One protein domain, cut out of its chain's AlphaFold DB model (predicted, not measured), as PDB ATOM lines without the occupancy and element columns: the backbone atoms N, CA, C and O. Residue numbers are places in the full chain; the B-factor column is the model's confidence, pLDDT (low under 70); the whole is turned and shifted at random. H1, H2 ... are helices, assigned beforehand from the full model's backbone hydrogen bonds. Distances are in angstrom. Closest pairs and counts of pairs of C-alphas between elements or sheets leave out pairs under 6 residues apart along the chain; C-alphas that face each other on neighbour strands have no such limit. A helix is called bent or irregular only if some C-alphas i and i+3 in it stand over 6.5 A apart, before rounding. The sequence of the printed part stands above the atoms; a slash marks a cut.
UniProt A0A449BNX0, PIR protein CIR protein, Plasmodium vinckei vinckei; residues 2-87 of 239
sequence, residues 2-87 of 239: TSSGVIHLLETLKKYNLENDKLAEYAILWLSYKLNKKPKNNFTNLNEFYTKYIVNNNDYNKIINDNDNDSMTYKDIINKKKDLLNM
ATOM      1  N   THR A   2      -8.655 -20.402  -9.620       46.56
ATOM      2  CA  THR A   2      -8.987 -21.235  -8.439       46.56
ATOM      3  C   THR A   2     -10.395 -21.856  -8.515       46.56
ATOM      4  O   THR A   2     -10.628 -22.889  -7.897       46.56
ATOM      5  N   SER A   3     -11.303 -21.275  -9.312       55.34
ATOM      6  CA  SER A   3     -12.700 -21.715  -9.478       55.34
ATOM      7  C   SER A   3     -12.852 -23.127 -10.059       55.34
ATOM      8  O   SER A   3     -13.676 -23.906  -9.597       55.34
ATOM      9  N   SER A   4     -12.001 -23.506 -11.014       71.25
ATOM     10  CA  SER A   4     -12.075 -24.823 -11.666       71.25
ATOM     11  C   SER A   4     -11.757 -25.984 -10.707       71.25
ATOM     12  O   SER A   4     -12.327 -27.063 -10.828       71.25
ATOM     13  N   GLY A   5     -10.900 -25.762  -9.704       80.88
ATOM     14  CA  GLY A   5     -10.440 -26.832  -8.815       80.88
ATOM     15  C   GLY A   5     -11.456 -27.292  -7.765       80.88
ATOM     16  O   GLY A   5     -11.372 -28.434  -7.323       80.88
ATOM     17  N   VAL A   6     -12.382 -26.427  -7.338       85.50
ATOM     18  CA  VAL A   6     -13.451 -26.806  -6.389       85.50
ATOM     19  C   VAL A   6     -14.580 -27.524  -7.125       85.50
ATOM     20  O   VAL A   6     -15.054 -28.545  -6.643       85.50
ATOM     21  N   ILE A   7     -14.955 -27.035  -8.312       88.31
ATOM     22  CA  ILE A   7     -15.959 -27.675  -9.174       88.31
ATOM     23  C   ILE A   7     -15.526 -29.102  -9.518       88.31
ATOM     24  O   ILE A   7     -16.266 -30.046  -9.264       88.31
ATOM     25  N   HIS A   8     -14.282 -29.278  -9.975       86.50
ATOM     26  CA  HIS A   8     -13.759 -30.604 -10.303       86.50
ATOM     27  C   HIS A   8     -13.760 -31.567  -9.104       86.50
ATOM     28  O   HIS A   8     -14.036 -32.757  -9.259       86.50
ATOM     29  N   LEU A   9     -13.470 -31.064  -7.896       85.44
ATOM     30  CA  LEU A   9     -13.554 -31.864  -6.674       85.44
ATOM     31  C   LEU A   9     -14.999 -32.303  -6.399       85.44
ATOM     32  O   LEU A   9     -15.221 -33.480  -6.135       85.44
ATOM     33  N   LEU A  10     -15.962 -31.381  -6.482       86.81
ATOM     34  CA  LEU A  10     -17.383 -31.673  -6.267       86.81
ATOM     35  C   LEU A  10     -17.895 -32.726  -7.256       86.81
ATOM     36  O   LEU A  10     -18.467 -33.723  -6.826       86.81
ATOM     37  N   GLU A  11     -17.624 -32.558  -8.552       85.56
ATOM     38  CA  GLU A  11     -17.982 -33.532  -9.596       85.56
ATOM     39  C   GLU A  11     -17.363 -34.908  -9.331       85.56
ATOM     40  O   GLU A  11     -18.019 -35.938  -9.474       85.56
ATOM     41  N   THR A  12     -16.090 -34.936  -8.930       82.88
ATOM     42  CA  THR A  12     -15.378 -36.188  -8.649       82.88
ATOM     43  C   THR A  12     -15.977 -36.900  -7.445       82.88
ATOM     44  O   THR A  12     -16.268 -38.088  -7.530       82.88
ATOM     45  N   LEU A  13     -16.195 -36.188  -6.339       81.25
ATOM     46  CA  LEU A  13     -16.752 -36.765  -5.117       81.25
ATOM     47  C   LEU A  13     -18.221 -37.177  -5.289       81.25
ATOM     48  O   LEU A  13     -18.640 -38.183  -4.719       81.25
ATOM     49  N   LYS A  14     -18.997 -36.457  -6.109       81.88
ATOM     50  CA  LYS A  14     -20.398 -36.798  -6.386       81.88
ATOM     51  C   LYS A  14     -20.541 -38.161  -7.068       81.88
ATOM     52  O   LYS A  14     -21.489 -38.874  -6.764       81.88
ATOM     53  N   LYS A  15     -19.577 -38.571  -7.906       81.19
ATOM     54  CA  LYS A  15     -19.540 -39.914  -8.531       81.19
ATOM     55  C   LYS A  15     -19.445 -41.060  -7.518       81.19
ATOM     56  O   LYS A  15     -19.766 -42.190  -7.859       81.19
ATOM     57  N   TYR A  16     -19.018 -40.770  -6.289       76.75
ATOM     58  CA  TYR A  16     -18.982 -41.726  -5.181       76.75
ATOM     59  C   TYR A  16     -20.253 -41.683  -4.318       76.75
ATOM     60  O   TYR A  16     -20.245 -42.189  -3.201       76.75
ATOM     61  N   ASN A  17     -21.335 -41.069  -4.812       80.00
ATOM     62  CA  ASN A  17     -22.624 -40.939  -4.127       80.00
ATOM     63  C   ASN A  17     -22.527 -40.296  -2.734       80.00
ATOM     64  O   ASN A  17     -23.323 -40.596  -1.847       80.00
ATOM     65  N   LEU A  18     -21.566 -39.386  -2.539       81.44
ATOM     66  CA  LEU A  18     -21.498 -38.596  -1.314       81.44
ATOM     67  C   LEU A  18     -22.724 -37.685  -1.193       81.44
ATOM     68  O   LEU A  18     -23.139 -37.025  -2.155       81.44
ATOM     69  N   GLU A  19     -23.259 -37.608   0.022       87.12
ATOM     70  CA  GLU A  19     -24.328 -36.677   0.365       87.12
ATOM     71  C   GLU A  19     -23.880 -35.225   0.173       87.12
ATOM     72  O   GLU A  19     -22.724 -34.865   0.414       87.12
ATOM     73  N   ASN A  20     -24.815 -34.360  -0.223       88.56
ATOM     74  CA  ASN A  20     -24.508 -32.965  -0.547       88.56
ATOM     75  C   ASN A  20     -23.880 -32.207   0.639       88.56
ATOM     76  O   ASN A  20     -23.010 -31.366   0.431       88.56
ATOM     77  N   ASP A  21     -24.254 -32.538   1.876       90.25
ATOM     78  CA  ASP A  21     -23.681 -31.930   3.081       90.25
ATOM     79  C   ASP A  21     -22.194 -32.279   3.241       90.25
ATOM     80  O   ASP A  21     -21.382 -31.401   3.538       90.25
ATOM     81  N   LYS A  22     -21.814 -33.534   2.965       89.56
ATOM     82  CA  LYS A  22     -20.415 -33.986   2.969       89.56
ATOM     83  C   LYS A  22     -19.606 -33.375   1.832       89.56
ATOM     84  O   LYS A  22     -18.467 -32.955   2.037       89.56
ATOM     85  N   LEU A  23     -20.200 -33.282   0.643       89.75
ATOM     86  CA  LEU A  23     -19.583 -32.605  -0.501       89.75
ATOM     87  C   LEU A  23     -19.241 -31.151  -0.170       89.75
ATOM     88  O   LEU A  23     -18.134 -30.696  -0.462       89.75
ATOM     89  N   ALA A  24     -20.170 -30.443   0.474       93.50
ATOM     90  CA  ALA A  24     -19.976 -29.067   0.907       93.50
ATOM     91  C   ALA A  24     -18.828 -28.938   1.919       93.50
ATOM     92  O   ALA A  24     -17.940 -28.105   1.730       93.50
ATOM     93  N   GLU A  25     -18.789 -29.796   2.946       94.44
ATOM     94  CA  GLU A  25     -17.711 -29.814   3.947       94.44
ATOM     95  C   GLU A  25     -16.332 -29.983   3.293       94.44
ATOM     96  O   GLU A  25     -15.416 -29.190   3.533       94.44
ATOM     97  N   TYR A  26     -16.182 -30.977   2.414       91.38
ATOM     98  CA  TYR A  26     -14.901 -31.264   1.764       91.38
ATOM     99  C   TYR A  26     -14.500 -30.183   0.755       91.38
ATOM    100  O   TYR A  26     -13.317 -29.844   0.657       91.38
ATOM    101  N   ALA A  27     -15.462 -29.585   0.050       91.81
ATOM    102  CA  ALA A  27     -15.209 -28.451  -0.835       91.81
ATOM    103  C   ALA A  27     -14.696 -27.223  -0.068       91.81
ATOM    104  O   ALA A  27     -13.744 -26.574  -0.513       91.81
ATOM    105  N   ILE A  28     -15.273 -26.927   1.100       94.25
ATOM    106  CA  ILE A  28     -14.855 -25.806   1.953       94.25
ATOM    107  C   ILE A  28     -13.470 -26.062   2.560       94.25
ATOM    108  O   ILE A  28     -12.616 -25.174   2.527       94.25
ATOM    109  N   LEU A  29     -13.198 -27.278   3.043       93.38
ATOM    110  CA  LEU A  29     -11.870 -27.666   3.534       93.38
ATOM    111  C   LEU A  29     -10.803 -27.581   2.432       93.38
ATOM    112  O   LEU A  29      -9.703 -27.072   2.659       93.38
ATOM    113  N   TRP A  30     -11.128 -28.006   1.210       90.44
ATOM    114  CA  TRP A  30     -10.234 -27.860   0.061       90.44
ATOM    115  C   TRP A  30      -9.971 -26.395  -0.290       90.44
ATOM    116  O   TRP A  30      -8.827 -26.010  -0.559       90.44
ATOM    117  N   LEU A  31     -11.009 -25.560  -0.256       89.81
ATOM    118  CA  LEU A  31     -10.879 -24.126  -0.477       89.81
ATOM    119  C   LEU A  31      -9.979 -23.479   0.589       89.81
ATOM    120  O   LEU A  31      -9.033 -22.773   0.233       89.81
ATOM    121  N   SER A  32     -10.213 -23.787   1.868       90.44
ATOM    122  CA  SER A  32      -9.371 -23.372   2.999       90.44
ATOM    123  C   SER A  32      -7.905 -23.725   2.771       90.44
ATOM    124  O   SER A  32      -7.024 -22.861   2.836       90.44
ATOM    125  N   TYR A  33      -7.635 -24.980   2.411       87.38
ATOM    126  CA  TYR A  33      -6.292 -25.456   2.103       87.38
ATOM    127  C   TYR A  33      -5.621 -24.632   0.999       87.38
ATOM    128  O   TYR A  33      -4.472 -24.199   1.142       87.38
ATOM    129  N   LYS A  34      -6.330 -24.387  -0.110       84.00
ATOM    130  CA  LYS A  34      -5.791 -23.635  -1.251       84.00
ATOM    131  C   LYS A  34      -5.481 -22.187  -0.894       84.00
ATOM    132  O   LYS A  34      -4.469 -21.667  -1.367       84.00
ATOM    133  N   LEU A  35      -6.317 -21.550  -0.079       85.75
ATOM    134  CA  LEU A  35      -6.115 -20.163   0.336       85.75
ATOM    135  C   LEU A  35      -4.984 -20.026   1.354       85.75
ATOM    136  O   LEU A  35      -4.139 -19.150   1.189       85.75
ATOM    137  N   ASN A  36      -4.884 -20.945   2.317       82.88
ATOM    138  CA  ASN A  36      -3.795 -20.964   3.299       82.88
ATOM    139  C   ASN A  36      -2.404 -21.143   2.652       82.88
ATOM    140  O   ASN A  36      -1.380 -20.770   3.213       82.88
ATOM    141  N   LYS A  37      -2.342 -21.699   1.436       80.44
ATOM    142  CA  LYS A  37      -1.098 -21.834   0.662       80.44
ATOM    143  C   LYS A  37      -0.652 -20.565  -0.057       80.44
ATOM    144  O   LYS A  37       0.450 -20.549  -0.607       80.44
ATOM    145  N   LYS A  38      -1.484 -19.526  -0.111       78.00
ATOM    146  CA  LYS A  38      -1.151 -18.277  -0.798       78.00
ATOM    147  C   LYS A  38      -0.508 -17.301   0.198       78.00
ATOM    148  O   LYS A  38      -1.144 -16.956   1.185       78.00
ATOM    149  N   PRO A  39       0.711 -16.796  -0.073       59.38
ATOM    150  CA  PRO A  39       1.462 -15.959   0.872       59.38
ATOM    151  C   PRO A  39       0.844 -14.571   1.136       59.38
ATOM    152  O   PRO A  39       1.273 -13.885   2.053       59.38
ATOM    153  N   LYS A  40      -0.141 -14.141   0.336       65.75
ATOM    154  CA  LYS A  40      -0.876 -12.873   0.483       65.75
ATOM    155  C   LYS A  40      -2.367 -13.117   0.279       65.75
ATOM    156  O   LYS A  40      -2.926 -12.835  -0.780       65.75
ATOM    157  N   ASN A  41      -2.981 -13.749   1.264       67.00
ATOM    158  CA  ASN A  41      -4.426 -13.859   1.363       67.00
ATOM    159  C   ASN A  41      -4.891 -12.701   2.269       67.00
ATOM    160  O   ASN A  41      -4.453 -12.620   3.411       67.00
ATOM    161  N   ASN A  42      -5.723 -11.797   1.740       78.69
ATOM    162  CA  ASN A  42      -6.230 -10.623   2.469       78.69
ATOM    163  C   ASN A  42      -7.638 -10.861   3.050       78.69
ATOM    164  O   ASN A  42      -8.323  -9.893   3.365       78.69
ATOM    165  N   PHE A  43      -8.103 -12.112   3.104       83.44
ATOM    166  CA  PHE A  43      -9.456 -12.449   3.537       83.44
ATOM    167  C   PHE A  43      -9.473 -12.831   5.011       83.44
ATOM    168  O   PHE A  43      -8.652 -13.634   5.460       83.44
ATOM    169  N   THR A  44     -10.438 -12.295   5.757       82.00
ATOM    170  CA  THR A  44     -10.596 -12.612   7.187       82.00
ATOM    171  C   THR A  44     -11.205 -14.003   7.383       82.00
ATOM    172  O   THR A  44     -10.796 -14.771   8.257       82.00
ATOM    173  N   ASN A  45     -12.177 -14.349   6.540       84.50
ATOM    174  CA  ASN A  45     -12.887 -15.627   6.529       84.50
ATOM    175  C   ASN A  45     -13.054 -16.144   5.089       84.50
ATOM    176  O   ASN A  45     -12.802 -15.428   4.114       84.50
ATOM    177  N   LEU A  46     -13.470 -17.405   4.940       88.31
ATOM    178  CA  LEU A  46     -13.667 -18.005   3.614       88.31
ATOM    179  C   LEU A  46     -14.841 -17.378   2.860       88.31
ATOM    180  O   LEU A  46     -14.821 -17.339   1.629       88.31
ATOM    181  N   ASN A  47     -15.843 -16.874   3.583       90.69
ATOM    182  CA  ASN A  47     -17.037 -16.273   3.007       90.69
ATOM    183  C   ASN A  47     -16.725 -15.017   2.174       90.69
ATOM    184  O   ASN A  47     -17.339 -14.814   1.127       90.69
ATOM    185  N   GLU A  48     -15.740 -14.204   2.562       90.75
ATOM    186  CA  GLU A  48     -15.297 -13.063   1.748       90.75
ATOM    187  C   GLU A  48     -14.748 -13.517   0.383       90.75
ATOM    188  O   GLU A  48     -15.127 -12.974  -0.661       90.75
ATOM    189  N   PHE A  49     -13.898 -14.553   0.363       88.25
ATOM    190  CA  PHE A  49     -13.396 -15.133  -0.887       88.25
ATOM    191  C   PHE A  49     -14.538 -15.747  -1.706       88.25
ATOM    192  O   PHE A  49     -14.633 -15.519  -2.916       88.25
ATOM    193  N   TYR A  50     -15.401 -16.523  -1.049       90.19
ATOM    194  CA  TYR A  50     -16.543 -17.194  -1.659       90.19
ATOM    195  C   TYR A  50     -17.486 -16.191  -2.329       90.19
ATOM    196  O   TYR A  50     -17.806 -16.320  -3.509       90.19
ATOM    197  N   THR A  51     -17.851 -15.123  -1.626       91.19
ATOM    198  CA  THR A  51     -18.710 -14.063  -2.162       91.19
ATOM    199  C   THR A  51     -18.062 -13.371  -3.356       91.19
ATOM    200  O   THR A  51     -18.705 -13.153  -4.381       91.19
ATOM    201  N   LYS A  52     -16.763 -13.071  -3.269       89.81
ATOM    202  CA  LYS A  52     -16.055 -12.337  -4.321       89.81
ATOM    203  C   LYS A  52     -15.836 -13.149  -5.600       89.81
ATOM    204  O   LYS A  52     -15.911 -12.579  -6.686       89.81
ATOM    205  N   TYR A  53     -15.536 -14.444  -5.490       87.38
ATOM    206  CA  TYR A  53     -15.064 -15.245  -6.632       87.38
ATOM    207  C   TYR A  53     -15.923 -16.457  -6.992       87.38
ATOM    208  O   TYR A  53     -15.715 -17.028  -8.063       87.38
ATOM    209  N   ILE A  54     -16.844 -16.871  -6.120       88.62
ATOM    210  CA  ILE A  54     -17.689 -18.052  -6.332       88.62
ATOM    211  C   ILE A  54     -19.144 -17.637  -6.563       88.62
ATOM    212  O   ILE A  54     -19.717 -18.013  -7.578       88.62
ATOM    213  N   VAL A  55     -19.721 -16.794  -5.698       88.75
ATOM    214  CA  VAL A  55     -21.146 -16.396  -5.769       88.75
ATOM    215  C   VAL A  55     -21.539 -15.780  -7.114       88.75
ATOM    216  O   VAL A  55     -22.646 -16.048  -7.584       88.75
ATOM    217  N   ASN A  56     -20.646 -14.982  -7.706       85.19
ATOM    218  CA  ASN A  56     -20.864 -14.265  -8.969       85.19
ATOM    219  C   ASN A  56     -20.294 -15.001 -10.192       85.19
ATOM    220  O   ASN A  56     -20.282 -14.454 -11.292       85.19
ATOM    221  N   ASN A  57     -19.757 -16.208 -10.011       89.00
ATOM    222  CA  ASN A  57     -19.171 -16.970 -11.100       89.00
ATOM    223  C   ASN A  57     -20.221 -17.906 -11.712       89.00
ATOM    224  O   ASN A  57     -20.692 -18.833 -11.055       89.00
ATOM    225  N   ASN A  58     -20.533 -17.684 -12.990       90.56
ATOM    226  CA  ASN A  58     -21.534 -18.449 -13.733       90.56
ATOM    227  C   ASN A  58     -21.268 -19.961 -13.751       90.56
ATOM    228  O   ASN A  58     -22.222 -20.733 -13.806       90.56
ATOM    229  N   ASP A  59     -20.010 -20.402 -13.657       90.44
ATOM    230  CA  ASP A  59     -19.690 -21.830 -13.601       90.44
ATOM    231  C   ASP A  59     -20.271 -22.513 -12.358       90.44
ATOM    232  O   ASP A  59     -20.618 -23.687 -12.421       90.44
ATOM    233  N   TYR A  60     -20.429 -21.792 -11.244       90.56
ATOM    234  CA  TYR A  60     -20.990 -22.347 -10.010       90.56
ATOM    235  C   TYR A  60     -22.521 -22.355  -9.972       90.56
ATOM    236  O   TYR A  60     -23.093 -23.002  -9.097       90.56
ATOM    237  N   ASN A  61     -23.173 -21.677 -10.920       90.38
ATOM    238  CA  ASN A  61     -24.622 -21.756 -11.119       90.38
ATOM    239  C   ASN A  61     -25.017 -22.981 -11.961       90.38
ATOM    240  O   ASN A  61     -26.202 -23.230 -12.158       90.38
ATOM    241  N   LYS A  62     -24.041 -23.735 -12.481       90.44
ATOM    242  CA  LYS A  62     -24.302 -24.998 -13.169       90.44
ATOM    243  C   LYS A  62     -24.779 -26.044 -12.164       90.44
ATOM    244  O   LYS A  62     -24.286 -26.107 -11.034       90.44
ATOM    245  N   ILE A  63     -25.741 -26.842 -12.606       88.88
ATOM    246  CA  ILE A  63     -26.288 -27.978 -11.872       88.88
ATOM    247  C   ILE A  63     -25.255 -29.107 -11.894       88.88
ATOM    248  O   ILE A  63     -24.631 -29.354 -12.925       88.88
ATOM    249  N   ILE A  64     -25.047 -29.766 -10.750       83.06
ATOM    250  CA  ILE A  64     -24.086 -30.875 -10.667       83.06
ATOM    251  C   ILE A  64     -24.626 -32.160 -11.319       83.06
ATOM    252  O   ILE A  64     -23.826 -32.923 -11.842       83.06
ATOM    253  N   ASN A  65     -25.950 -32.381 -11.290       71.38
ATOM    254  CA  ASN A  65     -26.674 -33.508 -11.897       71.38
ATOM    255  C   ASN A  65     -28.112 -33.095 -12.279       71.38
ATOM    256  O   ASN A  65     -28.838 -32.582 -11.428       71.38
ATOM    257  N   ASP A  66     -28.540 -33.400 -13.506       60.44
ATOM    258  CA  ASP A  66     -29.882 -33.093 -14.046       60.44
ATOM    259  C   ASP A  66     -30.926 -34.204 -13.773       60.44
ATOM    260  O   ASP A  66     -32.036 -34.177 -14.298       60.44
ATOM    261  N   ASN A  67     -30.567 -35.221 -12.985       60.09
ATOM    262  CA  ASN A  67     -31.267 -36.510 -12.947       60.09
ATOM    263  C   ASN A  67     -32.229 -36.679 -11.754       60.09
ATOM    264  O   ASN A  67     -32.953 -37.670 -11.719       60.09
ATOM    265  N   ASP A  68     -32.215 -35.759 -10.782       56.09
ATOM    266  CA  ASP A  68     -32.994 -35.839  -9.538       56.09
ATOM    267  C   ASP A  68     -33.971 -34.660  -9.413       56.09
ATOM    268  O   ASP A  68     -33.679 -33.547  -9.848       56.09
ATOM    269  N   ASN A  69     -35.096 -34.879  -8.723       57.31
ATOM    270  CA  ASN A  69     -36.076 -33.837  -8.371       57.31
ATOM    271  C   ASN A  69     -35.502 -32.717  -7.465       57.31
ATOM    272  O   ASN A  69     -36.179 -31.717  -7.248       57.31
ATOM    273  N   ASP A  70     -34.266 -32.873  -6.973       67.31
ATOM    274  CA  ASP A  70     -33.498 -31.914  -6.163       67.31
ATOM    275  C   ASP A  70     -32.207 -31.487  -6.896       67.31
ATOM    276  O   ASP A  70     -31.088 -31.594  -6.380       67.31
ATOM    277  N   SER A  71     -32.342 -31.018  -8.139       78.88
ATOM    278  CA  SER A  71     -31.225 -30.469  -8.911       78.88
ATOM    279  C   SER A  71     -30.595 -29.281  -8.167       78.88
ATOM    280  O   SER A  71     -31.185 -28.203  -8.079       78.88
ATOM    281  N   MET A  72     -29.392 -29.470  -7.621       88.44
ATOM    282  CA  MET A  72     -28.644 -28.427  -6.911       88.44
ATOM    283  C   MET A  72     -27.482 -27.919  -7.756       88.44
ATOM    284  O   MET A  72     -26.751 -28.694  -8.384       88.44
ATOM    285  N   THR A  73     -27.263 -26.607  -7.721       92.06
ATOM    286  CA  THR A  73     -26.055 -26.015  -8.296       92.06
ATOM    287  C   THR A  73     -24.840 -26.263  -7.401       92.06
ATOM    288  O   THR A  73     -24.970 -26.549  -6.204       92.06
ATOM    289  N   TYR A  74     -23.627 -26.113  -7.942       91.75
ATOM    290  CA  TYR A  74     -22.406 -26.160  -7.120       91.75
ATOM    291  C   TYR A  74     -22.458 -25.164  -5.955       91.75
ATOM    292  O   TYR A  74     -22.004 -25.457  -4.847       91.75
ATOM    293  N   LYS A  75     -23.024 -23.983  -6.209       91.94
ATOM    294  CA  LYS A  75     -23.237 -22.935  -5.213       91.94
ATOM    295  C   LYS A  75     -24.215 -23.372  -4.120       91.94
ATOM    296  O   LYS A  75     -23.930 -23.151  -2.944       91.94
ATOM    297  N   ASP A  76     -25.323 -24.015  -4.483       92.44
ATOM    298  CA  ASP A  76     -26.317 -24.496  -3.514       92.44
ATOM    299  C   ASP A  76     -25.724 -25.545  -2.579       92.44
ATOM    300  O   ASP A  76     -25.921 -25.470  -1.368       92.44
ATOM    301  N   ILE A  77     -24.915 -26.461  -3.123       92.50
ATOM    302  CA  ILE A  77     -24.202 -27.465  -2.327       92.50
ATOM    303  C   ILE A  77     -23.295 -26.777  -1.309       92.50
ATOM    304  O   ILE A  77     -23.440 -27.009  -0.113       92.50
ATOM    305  N   ILE A  78     -22.401 -25.884  -1.747       93.25
ATOM    306  CA  ILE A  78     -21.462 -25.206  -0.839       93.25
ATOM    307  C   ILE A  78     -22.212 -24.388   0.234       93.25
ATOM    308  O   ILE A  78     -21.807 -24.380   1.398       93.25
ATOM    309  N   ASN A  79     -23.332 -23.749  -0.123       93.19
ATOM    310  CA  ASN A  79     -24.145 -22.949   0.799       93.19
ATOM    311  C   ASN A  79     -24.760 -23.752   1.958       93.19
ATOM    312  O   ASN A  79     -25.081 -23.151   2.984       93.19
ATOM    313  N   LYS A  80     -24.886 -25.082   1.851       92.69
ATOM    314  CA  LYS A  80     -25.388 -25.934   2.947       92.69
ATOM    315  C   LYS A  80     -24.521 -25.874   4.206       92.69
ATOM    316  O   LYS A  80     -25.017 -26.102   5.302       92.69
ATOM    317  N   LYS A  81     -23.237 -25.536   4.059       94.31
ATOM    318  CA  LYS A  81     -22.258 -25.430   5.154       94.31
ATOM    319  C   LYS A  81     -21.748 -23.997   5.303       94.31
ATOM    320  O   LYS A  81     -20.550 -23.733   5.410       94.31
ATOM    321  N   LYS A  82     -22.677 -23.034   5.261       92.25
ATOM    322  CA  LYS A  82     -22.373 -21.595   5.353       92.25
ATOM    323  C   LYS A  82     -21.693 -21.210   6.667       92.25
ATOM    324  O   LYS A  82     -20.905 -20.270   6.698       92.25
ATOM    325  N   ASP A  83     -21.970 -21.938   7.737       92.44
ATOM    326  CA  ASP A  83     -21.314 -21.772   9.030       92.44
ATOM    327  C   ASP A  83     -19.798 -22.035   8.930       92.44
ATOM    328  O   ASP A  83     -19.005 -21.221   9.404       92.44
ATOM    329  N   LEU A  84     -19.380 -23.067   8.183       94.31
ATOM    330  CA  LEU A  84     -17.963 -23.333   7.902       94.31
ATOM    331  C   LEU A  84     -17.319 -22.253   7.019       94.31
ATOM    332  O   LEU A  84     -16.148 -21.928   7.207       94.31
ATOM    333  N   LEU A  85     -18.063 -21.658   6.075       93.00
ATOM    334  CA  LEU A  85     -17.563 -20.519   5.284       93.00
ATOM    335  C   LEU A  85     -17.285 -19.286   6.155       93.00
ATOM    336  O   LEU A  85     -16.365 -18.515   5.873       93.00
ATOM    337  N   ASN A  86     -18.087 -19.086   7.198       92.00
ATOM    338  CA  ASN A  86     -17.964 -17.938   8.089       92.00
ATOM    339  C   ASN A  86     -16.825 -18.083   9.108       92.00
ATOM    340  O   ASN A  86     -16.460 -17.090   9.737       92.00
ATOM    341  N   MET A  87     -16.234 -19.275   9.252       92.00
ATOM    342  CA  MET A  87     -15.074 -19.475  10.120       92.00
ATOM    343  C   MET A  87     -13.888 -18.609   9.686       92.00
ATOM    344  O   MET A  87     -13.629 -18.407   8.492       92.00
TER     345      MET A  87
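AT A GLANCE: This is residues 2 to 87 of the 239 residues of the protein "PIR protein CIR protein" of Plasmodium vinckei vinckei (UniProt A0A449BNX0). A helical hairpin, H1 and H2, makes one side of this domain, and the short helices H3, H4, H5 and H6 gather over its other side, with H5 standing about perpendicular to H2 and meeting it near Ala 24, H4 packed on H5, and H3 packed on H6. Loops reach out at both ends of the long axis, residues 62 to 73 at one end and the link with Pro 39 at the other. The printed part has 86 residues, with six named helices in the order H1 to H6 and no named strand; the class is all helix. The whole is compact, with a radius of gyration of the C-alphas of 12.5 A, and its outline is elongated, spanning 41 by 23 by 22 A.

IN THESE COORDINATES: Find C-alpha 3 at (-12.700, -21.715, -9.478); from there H1 runs through residues 3 to 14, 17.2 A long. It is neither bent nor irregular, but only just: C-alphas 3 and 6 are 6.0 A apart. H2, the longest helix, takes residues 20 to 36 and starts at C-alpha 20 (-24.508, -32.965, -0.547), running 24.2 A. Next come H3, residues 46 to 53, 10.7 A; H4, residues 58 to 61, 5.2 A; and H5, residues 74 to 79, 8.7 A. H6, residues 82 to 86, 6.3 A, ends at C-alpha 86 (-17.964, -17.938, 8.089).

HOW THE PARTS SIT: Start at H2, the hub, which touches three other helices. It forms a hairpin with H1: they touch, the closest C-alphas being Val 6 and Ala 27 at 6.1 A, and run opposite ways at a shallow tilt of 34 degrees, only just short of steep. H5 touches H2 about perpendicular, at 88 degrees, with the C-alphas of Ala 24 and Ile 78 closest at 4.5 A. H6 only just touches H2, with 3 pairs of C-alphas within 8 A, meeting residues 25 to 28 alone; Ile 28 and Leu 85 have the closest C-alphas, 6.8 A apart. Look then at Asn 47 and Leu 85, where H3 touches H6 with closest C-alphas 4.8 A apart, and at Tyr 60 and Tyr 74, where H4 touches H5 at 5.0 A. H3 and H5 are apart. In H2, H3, H5 and H6 each O i to N i+4 pair is within hydrogen-bond range, in H1 7 of 8 are, and H4 is too short for such a pair.

THE WHOLE: The C-alphas farthest apart are those of Pro 39 and Asn 69, at 42.6 A. The printed part has no cut. The link from H4 to H5, 12 residues, is long. The mean pLDDT of the printed part is 84.3, and it is under 70 at residues 2 to 3, 39 to 41 and 66 to 70 of this model.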